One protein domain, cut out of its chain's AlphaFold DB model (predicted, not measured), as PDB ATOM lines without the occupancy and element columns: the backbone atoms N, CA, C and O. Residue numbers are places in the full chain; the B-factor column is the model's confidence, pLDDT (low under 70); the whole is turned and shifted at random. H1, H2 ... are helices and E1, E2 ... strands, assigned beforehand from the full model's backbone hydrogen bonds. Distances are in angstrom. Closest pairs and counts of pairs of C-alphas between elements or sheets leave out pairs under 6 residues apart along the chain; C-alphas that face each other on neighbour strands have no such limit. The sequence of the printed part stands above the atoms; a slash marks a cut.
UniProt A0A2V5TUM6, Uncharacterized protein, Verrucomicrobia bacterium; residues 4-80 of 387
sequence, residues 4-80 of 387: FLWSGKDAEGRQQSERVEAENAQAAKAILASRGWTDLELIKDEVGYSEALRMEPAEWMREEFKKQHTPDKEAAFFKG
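Overview. This is residues 4 to 80 of the 387 residues of an uncharacterized protein of Verrucomicrobia bacterium (UniProt A0A2V5TUM6). A strongly twisted antiparallel sheet, E2 E1 E3, has H1 on one face and H3 on the other; a loop and H2 form an arm. The 77 printed residues include, in order, E1, E2, H1, E3, H2 and H3, a mixed class. The whole is only just compact, close to loose, with radius of gyration 13.3 A, spanning 38 by 25 by 21 A.

Arrangement. E1, residues 4 to 9, and E2, residues 15 to 21, form a hairpin, N 6 and O 18 3.0 A apart; N 7 is 2.9 A from O 41 of E3, residues 38 to 44. H1, residues 25 to 34, and H3, residues 71 to 78, are on opposite faces; the closest C-alphas of E2 and H3, Ser 17 and Asp 72, are 5.0 A apart. H2, residues 59 to 68, is not on the sheet. O i to N i+4 pairs are within hydrogen-bond range throughout H1 and H3, 4 of 6 in H2.

Along the chain. C-alpha 4 is at (255.397, 101.270, 160.048), C-alpha 78 at (265.506, 93.495, 155.799).

Size, cuts and confidence. Residues 45 to 58 form a long link; residues 56 to 61 have pLDDT under 70.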
ATOM      1  N   PHE A   4     253.949 101.166 159.874       93.06
ATOM      2  CA  PHE A   4     255.397 101.270 160.048       93.06
ATOM      3  C   PHE A   4     255.926 100.019 160.744       93.06
ATOM      4  O   PHE A   4     255.279  99.512 161.656       93.06
ATOM      5  N   LEU A   5     257.107  99.532 160.360       93.81
ATOM      6  CA  LEU A   5     257.799  98.444 161.060       93.81
ATOM      7  C   LEU A   5     258.964  99.018 161.847       93.81
ATOM      8  O   LEU A   5     259.891  99.584 161.264       93.81
ATOM      9  N   TRP A   6     258.938  98.804 163.153       95.38
ATOM     10  CA  TRP A   6     259.999  99.201 164.065       95.38
ATOM     11  C   TRP A   6     260.631  97.979 164.713       95.38
ATOM     12  O   TRP A   6     259.962  96.973 164.925       95.38
ATOM     13  N   SER A   7     261.913  98.077 165.042       94.69
ATOM     14  CA  SER A   7     262.637  97.110 165.866       94.69
ATOM     15  C   SER A   7     263.297  97.846 167.027       94.69
ATOM     16  O   SER A   7     263.782  98.958 166.841       94.69
ATOM     17  N   GLY A   8     263.314  97.263 168.219       95.00
ATOM     18  CA  GLY A   8     263.889  97.882 169.412       95.00
ATOM     19  C   GLY A   8     263.816  96.953 170.617       95.00
ATOM     20  O   GLY A   8     263.526  95.766 170.471       95.00
ATOM     21  N   LYS A   9     264.082  97.492 171.803       96.62
ATOM     22  CA  LYS A   9     263.884  96.784 173.071       96.62
ATOM     23  C   LYS A   9     262.530  97.158 173.653       96.62
ATOM     24  O   LYS A   9     262.247  98.347 173.766       96.62
ATOM     25  N   ASP A  10     261.724  96.165 174.015       95.06
ATOM     26  CA  ASP A  10     260.451  96.368 174.714       95.06
ATOM     27  C   ASP A  10     260.653  96.871 176.162       95.06
ATOM     28  O   ASP A  10     261.783  97.080 176.615       95.06
ATOM     29  N   ALA A  11     259.554  97.064 176.897       94.62
ATOM     30  CA  ALA A  11     259.586  97.503 178.295       94.62
ATOM     31  C   ALA A  11     260.330  96.525 179.226       94.62
ATOM     32  O   ALA A  11     260.842  96.931 180.268       94.62
ATOM     33  N   GLU A  12     260.418  95.247 178.850       95.06
ATOM     34  CA  GLU A  12     261.166  94.217 179.573       95.06
ATOM     35  C   GLU A  12     262.632  94.097 179.105       95.06
ATOM     36  O   GLU A  12     263.375  93.244 179.596       95.06
ATOM     37  N   GLY A  13     263.072  94.941 178.166       93.12
ATOM     38  CA  GLY A  13     264.430  94.955 177.624       93.12
ATOM     39  C   GLY A  13     264.709  93.890 176.556       93.12
ATOM     40  O   GLY A  13     265.868  93.693 176.184       93.12
ATOM     41  N   ARG A  14     263.686  93.193 176.051       94.69
ATOM     42  CA  ARG A  14     263.827  92.149 175.023       94.69
ATOM     43  C   ARG A  14     263.812  92.773 173.635       94.69
ATOM     44  O   ARG A  14     262.966  93.609 173.334       94.69
ATOM     45  N   GLN A  15     264.721  92.328 172.768       94.06
ATOM     46  CA  GLN A  15     264.731  92.753 171.369       94.06
ATOM     47  C   GLN A  15     263.506  92.184 170.643       94.06
ATOM     48  O   GLN A  15     263.373  90.965 170.537       94.06
ATOM     49  N   GLN A  16     262.649  93.061 170.127       94.69
ATOM     50  CA  GLN A  16     261.445  92.710 169.376       94.69
ATOM     51  C   GLN A  16     261.218  93.684 168.218       94.69
ATOM     52  O   GLN A  16     261.837  94.750 168.132       94.69
ATOM     53  N   SER A  17     260.319  93.313 167.315       94.56
ATOM     54  CA  SER A  17     259.859  94.154 166.216       94.56
ATOM     55  C   SER A  17     258.336  94.230 166.216       94.56
ATOM     56  O   SER A  17     257.656  93.239 166.471       94.56
ATOM     57  N   GLU A  18     257.783  95.401 165.913       94.38
ATOM     58  CA  GLU A  18     256.340  95.641 165.938       94.38
ATOM     59  C   GLU A  18     255.894  96.457 164.719       94.38
ATOM     60  O   GLU A  18     256.588  97.375 164.266       94.38
ATOM     61  N   ARG A  19     254.715  96.108 164.183       95.00
ATOM     62  CA  ARG A  19     254.004  96.922 163.194       95.00
ATOM     63  C   ARG A  19     253.100  97.908 163.917       95.00
ATOM     64  O   ARG A  19     252.256  97.494 164.703       95.00
ATOM     65  N   VAL A  20     253.248  99.188 163.612       95.00
ATOM     66  CA  VAL A  20     252.495 100.268 164.247       95.00
ATOM     67  C   VAL A  20     251.768 101.058 163.175       95.00
ATOM     68  O   VAL A  20     252.387 101.503 162.212       95.00
ATOM     69  N   GLU A  21     250.461 101.235 163.337       95.50
ATOM     70  CA  GLU A  21     249.685 102.176 162.531       95.50
ATOM     71  C   GLU A  21     249.737 103.558 163.178       95.50
ATOM     72  O   GLU A  21     249.476 103.709 164.373       95.50
ATOM     73  N   ALA A  22     250.105 104.569 162.399       94.06
ATOM     74  CA  ALA A  22     250.221 105.947 162.864       94.06
ATOM     75  C   ALA A  22     250.045 106.914 161.689       94.06
ATOM     76  O   ALA A  22     249.959 106.487 160.544       94.06
ATOM     77  N   GLU A  23     249.989 108.216 161.952       92.06
ATOM     78  CA  GLU A  23     249.904 109.229 160.889       92.06
ATOM     79  C   GLU A  23     251.229 109.388 160.127       92.06
ATOM     80  O   GLU A  23     251.230 109.551 158.908       92.06
ATOM     81  N   ASN A  24     252.354 109.300 160.842       92.00
ATOM     82  CA  ASN A  24     253.715 109.371 160.316       92.00
ATOM     83  C   ASN A  24     254.676 108.540 161.193       92.00
ATOM     84  O   ASN A  24     254.308 108.031 162.261       92.00
ATOM     85  N   ALA A  25     255.928 108.402 160.755       92.81
ATOM     86  CA  ALA A  25     256.926 107.599 161.457       92.81
ATOM     87  C   ALA A  25     257.235 108.135 162.872       92.81
ATOM     88  O   ALA A  25     257.523 107.368 163.789       92.81
ATOM     89  N   GLN A  26     257.151 109.445 163.083       93.25
ATOM     90  CA  GLN A  26     257.412 110.109 164.360       93.25
ATOM     91  C   GLN A  26     256.312 109.784 165.371       93.25
ATOM     92  O   GLN A  26     256.617 109.456 166.519       93.25
ATOM     93  N   ALA A  27     255.052 109.794 164.938       94.62
ATOM     94  CA  ALA A  27     253.919 109.352 165.737       94.62
ATOM     95  C   ALA A  27     254.044 107.861 166.090       94.62
ATOM     96  O   ALA A  27     253.888 107.501 167.255       94.62
ATOM     97  N   ALA A  28     254.430 107.004 165.135       95.56
ATOM     98  CA  ALA A  28     254.696 105.588 165.412       95.56
ATOM     99  C   ALA A  28     255.803 105.403 166.467       95.56
ATOM    100  O   ALA A  28     255.649 104.628 167.414       95.56
ATOM    101  N   LYS A  29     256.897 106.169 166.354       95.19
ATOM    102  CA  LYS A  29     257.989 106.178 167.337       95.19
ATOM    103  C   LYS A  29     257.509 106.619 168.722       95.19
ATOM    104  O   LYS A  29     257.884 106.003 169.717       95.19
ATOM    105  N   ALA A  30     256.687 107.667 168.797       95.94
ATOM    106  CA  ALA A  30     256.138 108.178 170.053       95.94
ATOM    107  C   ALA A  30     255.201 107.163 170.729       95.94
ATOM    108  O   ALA A  30     255.275 106.982 171.944       95.94
ATOM    109  N   ILE A  31     254.382 106.451 169.946       96.88
ATOM    110  CA  ILE A  31     253.532 105.360 170.441       96.88
ATOM    111  C   ILE A  31     254.391 104.275 171.096       96.88
ATOM    112  O   ILE A  31     254.131 103.912 172.242       96.88
ATOM    113  N   LEU A  32     255.442 103.794 170.428       96.62
ATOM    114  CA  LEU A  32     256.331 102.773 170.999       96.62
ATOM    115  C   LEU A  32     257.074 103.271 172.243       96.62
ATOM    116  O   LEU A  32     257.123 102.573 173.255       96.62
ATOM    117  N   ALA A  33     257.585 104.502 172.212       96.12
ATOM    118  CA  ALA A  33     258.261 105.106 173.358       96.12
ATOM    119  C   ALA A  33     257.333 105.219 174.584       96.12
ATOM    120  O   ALA A  33     257.751 104.917 175.700       96.12
ATOM    121  N   SER A  34     256.054 105.573 174.387       96.75
ATOM    122  CA  SER A  34     255.051 105.624 175.467       96.75
ATOM    123  C   SER A  34     254.770 104.260 176.107       96.75
ATOM    124  O   SER A  34     254.375 104.191 177.267       96.75
ATOM    125  N   ARG A  35     255.035 103.169 175.376       96.62
ATOM    126  CA  ARG A  35     254.944 101.782 175.855       96.62
ATOM    127  C   ARG A  35     256.241 101.286 176.502       96.62
ATOM    128  O   ARG A  35     256.349 100.101 176.786       96.62
ATOM    129  N   GLY A  36     257.228 102.160 176.707       96.00
ATOM    130  CA  GLY A  36     258.511 101.827 177.331       96.00
ATOM    131  C   GLY A  36     259.566 101.271 176.375       96.00
ATOM    132  O   GLY A  36     260.599 100.798 176.844       96.00
ATOM    133  N   TRP A  37     259.344 101.323 175.056       97.56
ATOM    134  CA  TRP A  37     260.339 100.827 174.106       97.56
ATOM    135  C   TRP A  37     261.551 101.758 173.997       97.56
ATOM    136  O   TRP A  37     261.423 102.985 173.978       97.56
ATOM    137  N   THR A  38     262.733 101.163 173.848       95.88
ATOM    138  CA  THR A  38     264.021 101.854 173.689       95.88
ATOM    139  C   THR A  38     264.797 101.314 172.483       95.88
ATOM    140  O   THR A  38     264.383 100.340 171.856       95.88
ATOM    141  N   ASP A  39     265.897 101.975 172.102       94.56
ATOM    142  CA  ASP A  39     266.747 101.588 170.959       94.56
ATOM    143  C   ASP A  39     265.972 101.399 169.636       94.56
ATOM    144  O   ASP A  39     266.244 100.498 168.844       94.56
ATOM    145  N   LEU A  40     264.976 102.263 169.409       94.06
ATOM    146  CA  LEU A  40     264.055 102.174 168.280       94.06
ATOM    147  C   LEU A  40     264.738 102.445 166.934       94.06
ATOM    148  O   LEU A  40     265.268 103.531 166.682       94.06
ATOM    149  N   GLU A  41     264.609 101.484 166.031       93.31
ATOM    150  CA  GLU A  41     265.043 101.540 164.645       93.31
ATOM    151  C   GLU A  41     263.852 101.354 163.701       93.31
ATOM    152  O   GLU A  41     263.139 100.351 163.768       93.31
ATOM    153  N   LEU A  42     263.663 102.307 162.786       93.12
ATOM    154  CA  LEU A  42     262.675 102.192 161.721       93.12
ATOM    155  C   LEU A  42     263.212 101.256 160.633       93.12
ATOM    156  O   LEU A  42     264.221 101.547 159.987       93.12
ATOM    157  N   ILE A  43     262.518 100.143 160.420       90.75
ATOM    158  CA  ILE A  43     262.868  99.141 159.413       90.75
ATOM    159  C   ILE A  43     262.163  99.439 158.094       90.75
ATOM    160  O   ILE A  43     262.787  99.389 157.036       90.75
ATOM    161  N   LYS A  44     260.867  99.761 158.161       88.75
ATOM    162  CA  LYS A  44     260.012  99.955 156.989       88.75
ATOM    163  C   LYS A  44     259.017 101.075 157.246       88.75
ATOM    164  O   LYS A  44     258.351 101.081 158.281       88.75
ATOM    165  N   ASP A  45     258.963 102.008 156.314       90.00
ATOM    166  CA  ASP A  45     258.155 103.219 156.361       90.00
ATOM    167  C   ASP A  45     256.880 103.080 155.512       90.00
ATOM    168  O   ASP A  45     256.545 101.994 155.022       90.00
ATOM    169  N   GLU A  46     256.169 104.189 155.334       88.38
ATOM    170  CA  GLU A  46     254.958 104.282 154.524       88.38
ATOM    171  C   GLU A  46     255.200 103.959 153.040       88.38
ATOM    172  O   GLU A  46     254.314 103.402 152.393       88.38
ATOM    173  N   VAL A  47     256.404 104.218 152.505       85.12
ATOM    174  CA  VAL A  47     256.776 103.798 151.142       85.12
ATOM    175  C   VAL A  47     256.822 102.276 151.091       85.12
ATOM    176  O   VAL A  47     256.212 101.656 150.221       85.12
ATOM    177  N   GLY A  48     257.526 101.660 152.044       79.06
ATOM    178  CA  GLY A  48     257.677 100.211 152.102       79.06
ATOM    179  C   GLY A  48     256.348  99.472 152.282       79.06
ATOM    180  O   GLY A  48     256.196  98.361 151.770       79.06
ATOM    181  N   TYR A  49     255.389 100.062 152.999       83.69
ATOM    182  CA  TYR A  49     254.044  99.505 153.189       83.69
ATOM    183  C   TYR A  49     252.994 100.004 152.191       83.69
ATOM    184  O   TYR A  49     251.829  99.622 152.315       83.69
ATOM    185  N   SER A  50     253.383 100.800 151.193       82.81
ATOM    186  CA  SER A  50     252.456 101.329 150.195       82.81
ATOM    187  C   SER A  50     251.677 100.210 149.501       82.81
ATOM    188  O   SER A  50     252.257  99.264 148.961       82.81
ATOM    189  N   GLU A  51     250.349 100.343 149.457       80.00
ATOM    190  CA  GLU A  51     249.480  99.395 148.754       80.00
ATOM    191  C   GLU A  51     249.797  99.306 147.259       80.00
ATOM    192  O   GLU A  51     249.607  98.252 146.653       80.00
ATOM    193  N   ALA A  52     250.321 100.384 146.669       78.75
ATOM    194  CA  ALA A  52     250.766 100.412 145.282       78.75
ATOM    195  C   ALA A  52     251.931  99.444 145.016       78.75
ATOM    196  O   ALA A  52     252.046  98.904 143.918       78.75
ATOM    197  N   LEU A  53     252.800  99.233 146.009       80.19
ATOM    198  CA  LEU A  53     254.041  98.462 145.881       80.19
ATOM    199  C   LEU A  53     253.976  97.087 146.551       80.19
ATOM    200  O   LEU A  53     254.920  96.298 146.453       80.19
ATOM    201  N   ARG A  54     252.877  96.786 147.240       77.06
ATOM    202  CA  ARG A  54     252.714  95.533 147.963       77.06
ATOM    203  C   ARG A  54     252.539  94.369 146.990       77.06
ATOM    204  O   ARG A  54     251.614  94.350 146.183       77.06
ATOM    205  N   MET A  55     253.397  93.362 147.122       71.38
ATOM    206  CA  MET A  55     253.167  92.058 146.505       71.38
ATOM    207  C   MET A  55     252.082  91.335 147.309       71.38
ATOM    208  O   MET A  55     252.274  91.017 148.485       71.38
ATOM    209  N   GLU A  56     250.926  91.116 146.693       65.00
ATOM    210  CA  GLU A  56     249.852  90.315 147.278       65.00
ATOM    211  C   GLU A  56     250.150  88.831 147.023       65.00
ATOM    212  O   GLU A  56     250.325  88.436 145.868       65.00
ATOM    213  N   PRO A  57     250.216  87.981 148.063       66.94
ATOM    214  CA  PRO A  57     250.287  86.546 147.843       66.94
ATOM    215  C   PRO A  57     248.970  86.052 147.231       66.94
ATOM    216  O   PRO A  57     247.892  86.588 147.513       66.94
ATOM    217  N   ALA A  58     249.046  84.979 146.442       67.50
ATOM    218  CA  ALA A  58     247.862  84.313 145.913       67.50
ATOM    219  C   ALA A  58     246.875  83.952 147.040       67.50
ATOM    220  O   ALA A  58     247.281  83.623 148.157       67.50
ATOM    221  N   GLU A  59     245.573  83.982 146.744       69.62
ATOM    222  CA  GLU A  59     244.499  83.816 147.739       69.62
ATOM    223  C   GLU A  59     244.667  82.599 148.640       69.62
ATOM    224  O   GLU A  59     244.564  82.704 149.863       69.62
ATOM    225  N   TRP A  60     245.013  81.467 148.036       67.19
ATOM    226  CA  TRP A  60     245.214  80.194 148.717       67.19
ATOM    227  C   TRP A  60     246.439  80.174 149.649       67.19
ATOM    228  O   TRP A  60     246.516  79.315 150.523       67.19
ATOM    229  N   MET A  61     247.375  81.121 149.510       66.56
ATOM    230  CA  MET A  61     248.546  81.270 150.382       66.56
ATOM    231  C   MET A  61     248.379  82.348 151.456       66.56
ATOM    232  O   MET A  61     249.217  82.409 152.349       66.56
ATOM    233  N   ARG A  62     247.341  83.201 151.420       70.44
ATOM    234  CA  ARG A  62     247.250  84.386 152.303       70.44
ATOM    235  C   ARG A  62     247.366  84.054 153.792       70.44
ATOM    236  O   ARG A  62     248.082  84.745 154.512       70.44
ATOM    237  N   GLU A  63     246.670  83.021 154.259       74.12
ATOM    238  CA  GLU A  63     246.677  82.648 155.681       74.12
ATOM    239  C   GLU A  63     248.028  82.079 156.128       74.12
ATOM    240  O   GLU A  63     248.541  82.448 157.184       74.12
ATOM    241  N   GLU A  64     248.652  81.241 155.301       69.38
ATOM    242  CA  GLU A  64     249.983  80.704 155.592       69.38
ATOM    243  C   GLU A  64     251.054  81.803 155.512       69.38
ATOM    244  O   GLU A  64     251.907  81.929 156.390       69.38
ATOM    245  N   PHE A  65     250.943  82.687 154.520       68.62
ATOM    246  CA  PHE A  65     251.805  83.849 154.358       68.62
ATOM    247  C   PHE A  65     251.767  84.750 155.597       68.62
ATOM    248  O   PHE A  65     252.825  85.130 156.096       68.62
ATOM    249  N   LYS A  66     250.579  85.036 156.151       71.81
ATOM    250  CA  LYS A  66     250.428  85.814 157.394       71.81
ATOM    251  C   LYS A  66     251.109  85.148 158.588       71.81
ATOM    252  O   LYS A  66     251.788  85.836 159.347       71.81
ATOM    253  N   LYS A  67     250.961  83.828 158.754       73.50
ATOM    254  CA  LYS A  67     251.614  83.077 159.844       73.50
ATOM    255  C   LYS A  67     253.136  83.118 159.738       73.50
ATOM    256  O   LYS A  67     253.830  83.153 160.751       73.50
ATOM    257  N   GLN A  68     253.658  83.124 158.513       68.94
ATOM    258  CA  GLN A  68     255.094  83.141 158.262       68.94
ATOM    259  C   GLN A  68     255.699  84.555 158.274       68.94
ATOM    260  O   GLN A  68     256.875  84.683 158.604       68.94
ATOM    261  N   HIS A  69     254.919  85.609 158.008       74.56
ATOM    262  CA  HIS A  69     255.367  87.010 157.996       74.56
ATOM    263  C   HIS A  69     255.126  87.713 159.340       74.56
ATOM    264  O   HIS A  69     254.370  88.689 159.440       74.56
ATOM    265  N   THR A  70     255.789  87.243 160.397       85.44
ATOM    266  CA  THR A  70     255.838  87.980 161.669       85.44
ATOM    267  C   THR A  70     256.703  89.244 161.532       85.44
ATOM    268  O   THR A  70     257.607  89.267 160.691       85.44
ATOM    269  N   PRO A  71     256.467  90.294 162.343       87.88
ATOM    270  CA  PRO A  71     257.292  91.505 162.324       87.88
ATOM    271  C   PRO A  71     258.792  91.223 162.489       87.88
ATOM    272  O   PRO A  71     259.602  91.817 161.785       87.88
ATOM    273  N   ASP A  72     259.166  90.275 163.355       87.12
ATOM    274  CA  ASP A  72     260.570  89.906 163.580       87.12
ATOM    275  C   ASP A  72     261.217  89.229 162.374       87.12
ATOM    276  O   ASP A  72     262.366  89.521 162.049       87.12
ATOM    277  N   LYS A  73     260.489  88.344 161.683       83.62
ATOM    278  CA  LYS A  73     260.993  87.704 160.460       83.62
ATOM    279  C   LYS A  73     261.150  88.721 159.337       83.62
ATOM    280  O   LYS A  73     262.160  88.705 158.643       83.62
ATOM    281  N   GLU A  74     260.191  89.634 159.196       83.06
ATOM    282  CA  GLU A  74     260.296  90.734 158.236       83.06
ATOM    283  C   GLU A  74     261.501  91.629 158.566       83.06
ATOM    284  O   GLU A  74     262.315  91.912 157.690       83.06
ATOM    285  N   ALA A  75     261.693  91.999 159.836       85.12
ATOM    286  CA  ALA A  75     262.852  92.778 160.261       85.12
ATOM    287  C   ALA A  75     264.183  92.042 160.039       85.12
ATOM    288  O   ALA A  75     265.153  92.657 159.597       85.12
ATOM    289  N   ALA A  76     264.240  90.732 160.294       83.62
ATOM    290  CA  ALA A  76     265.419  89.912 160.031       83.62
ATOM    291  C   ALA A  76     265.747  89.840 158.533       83.62
ATOM    292  O   ALA A  76     266.915  89.980 158.168       83.62
ATOM    293  N   PHE A  77     264.732  89.699 157.672       78.56
ATOM    294  CA  PHE A  77     264.887  89.722 156.218       78.56
ATOM    295  C   PHE A  77     265.498  91.037 155.729       78.56
ATOM    296  O   PHE A  77     266.512  91.019 155.034       78.56
ATOM    297  N   PHE A  78     264.959  92.180 156.162       76.06
ATOM    298  CA  PHE A  78     265.506  93.495 155.799       76.06
ATOM    299  C   PHE A  78     266.908  93.756 156.364       76.06
ATOM    300  O   PHE A  78     267.657  94.552 155.802       76.06
ATOM    301  N   LYS A  79     267.282  93.096 157.464       76.56
ATOM    302  CA  LYS A  79     268.634  93.172 158.039       76.56
ATOM    303  C   LYS A  79     269.624  92.194 157.394       76.56
ATOM    304  O   LYS A  79     270.791  92.202 157.776       76.56
ATOM    305  N   GLY A  80     269.187  91.347 156.459       70.12
ATOM    306  CA  GLY A  80     270.023  90.292 155.876       70.12
ATOM    307  C   GLY A  80     270.364  89.160 156.854       70.12
ATOM    308  O   GLY A  80     271.286  88.389 156.604       70.12
TER     309      GLY A  80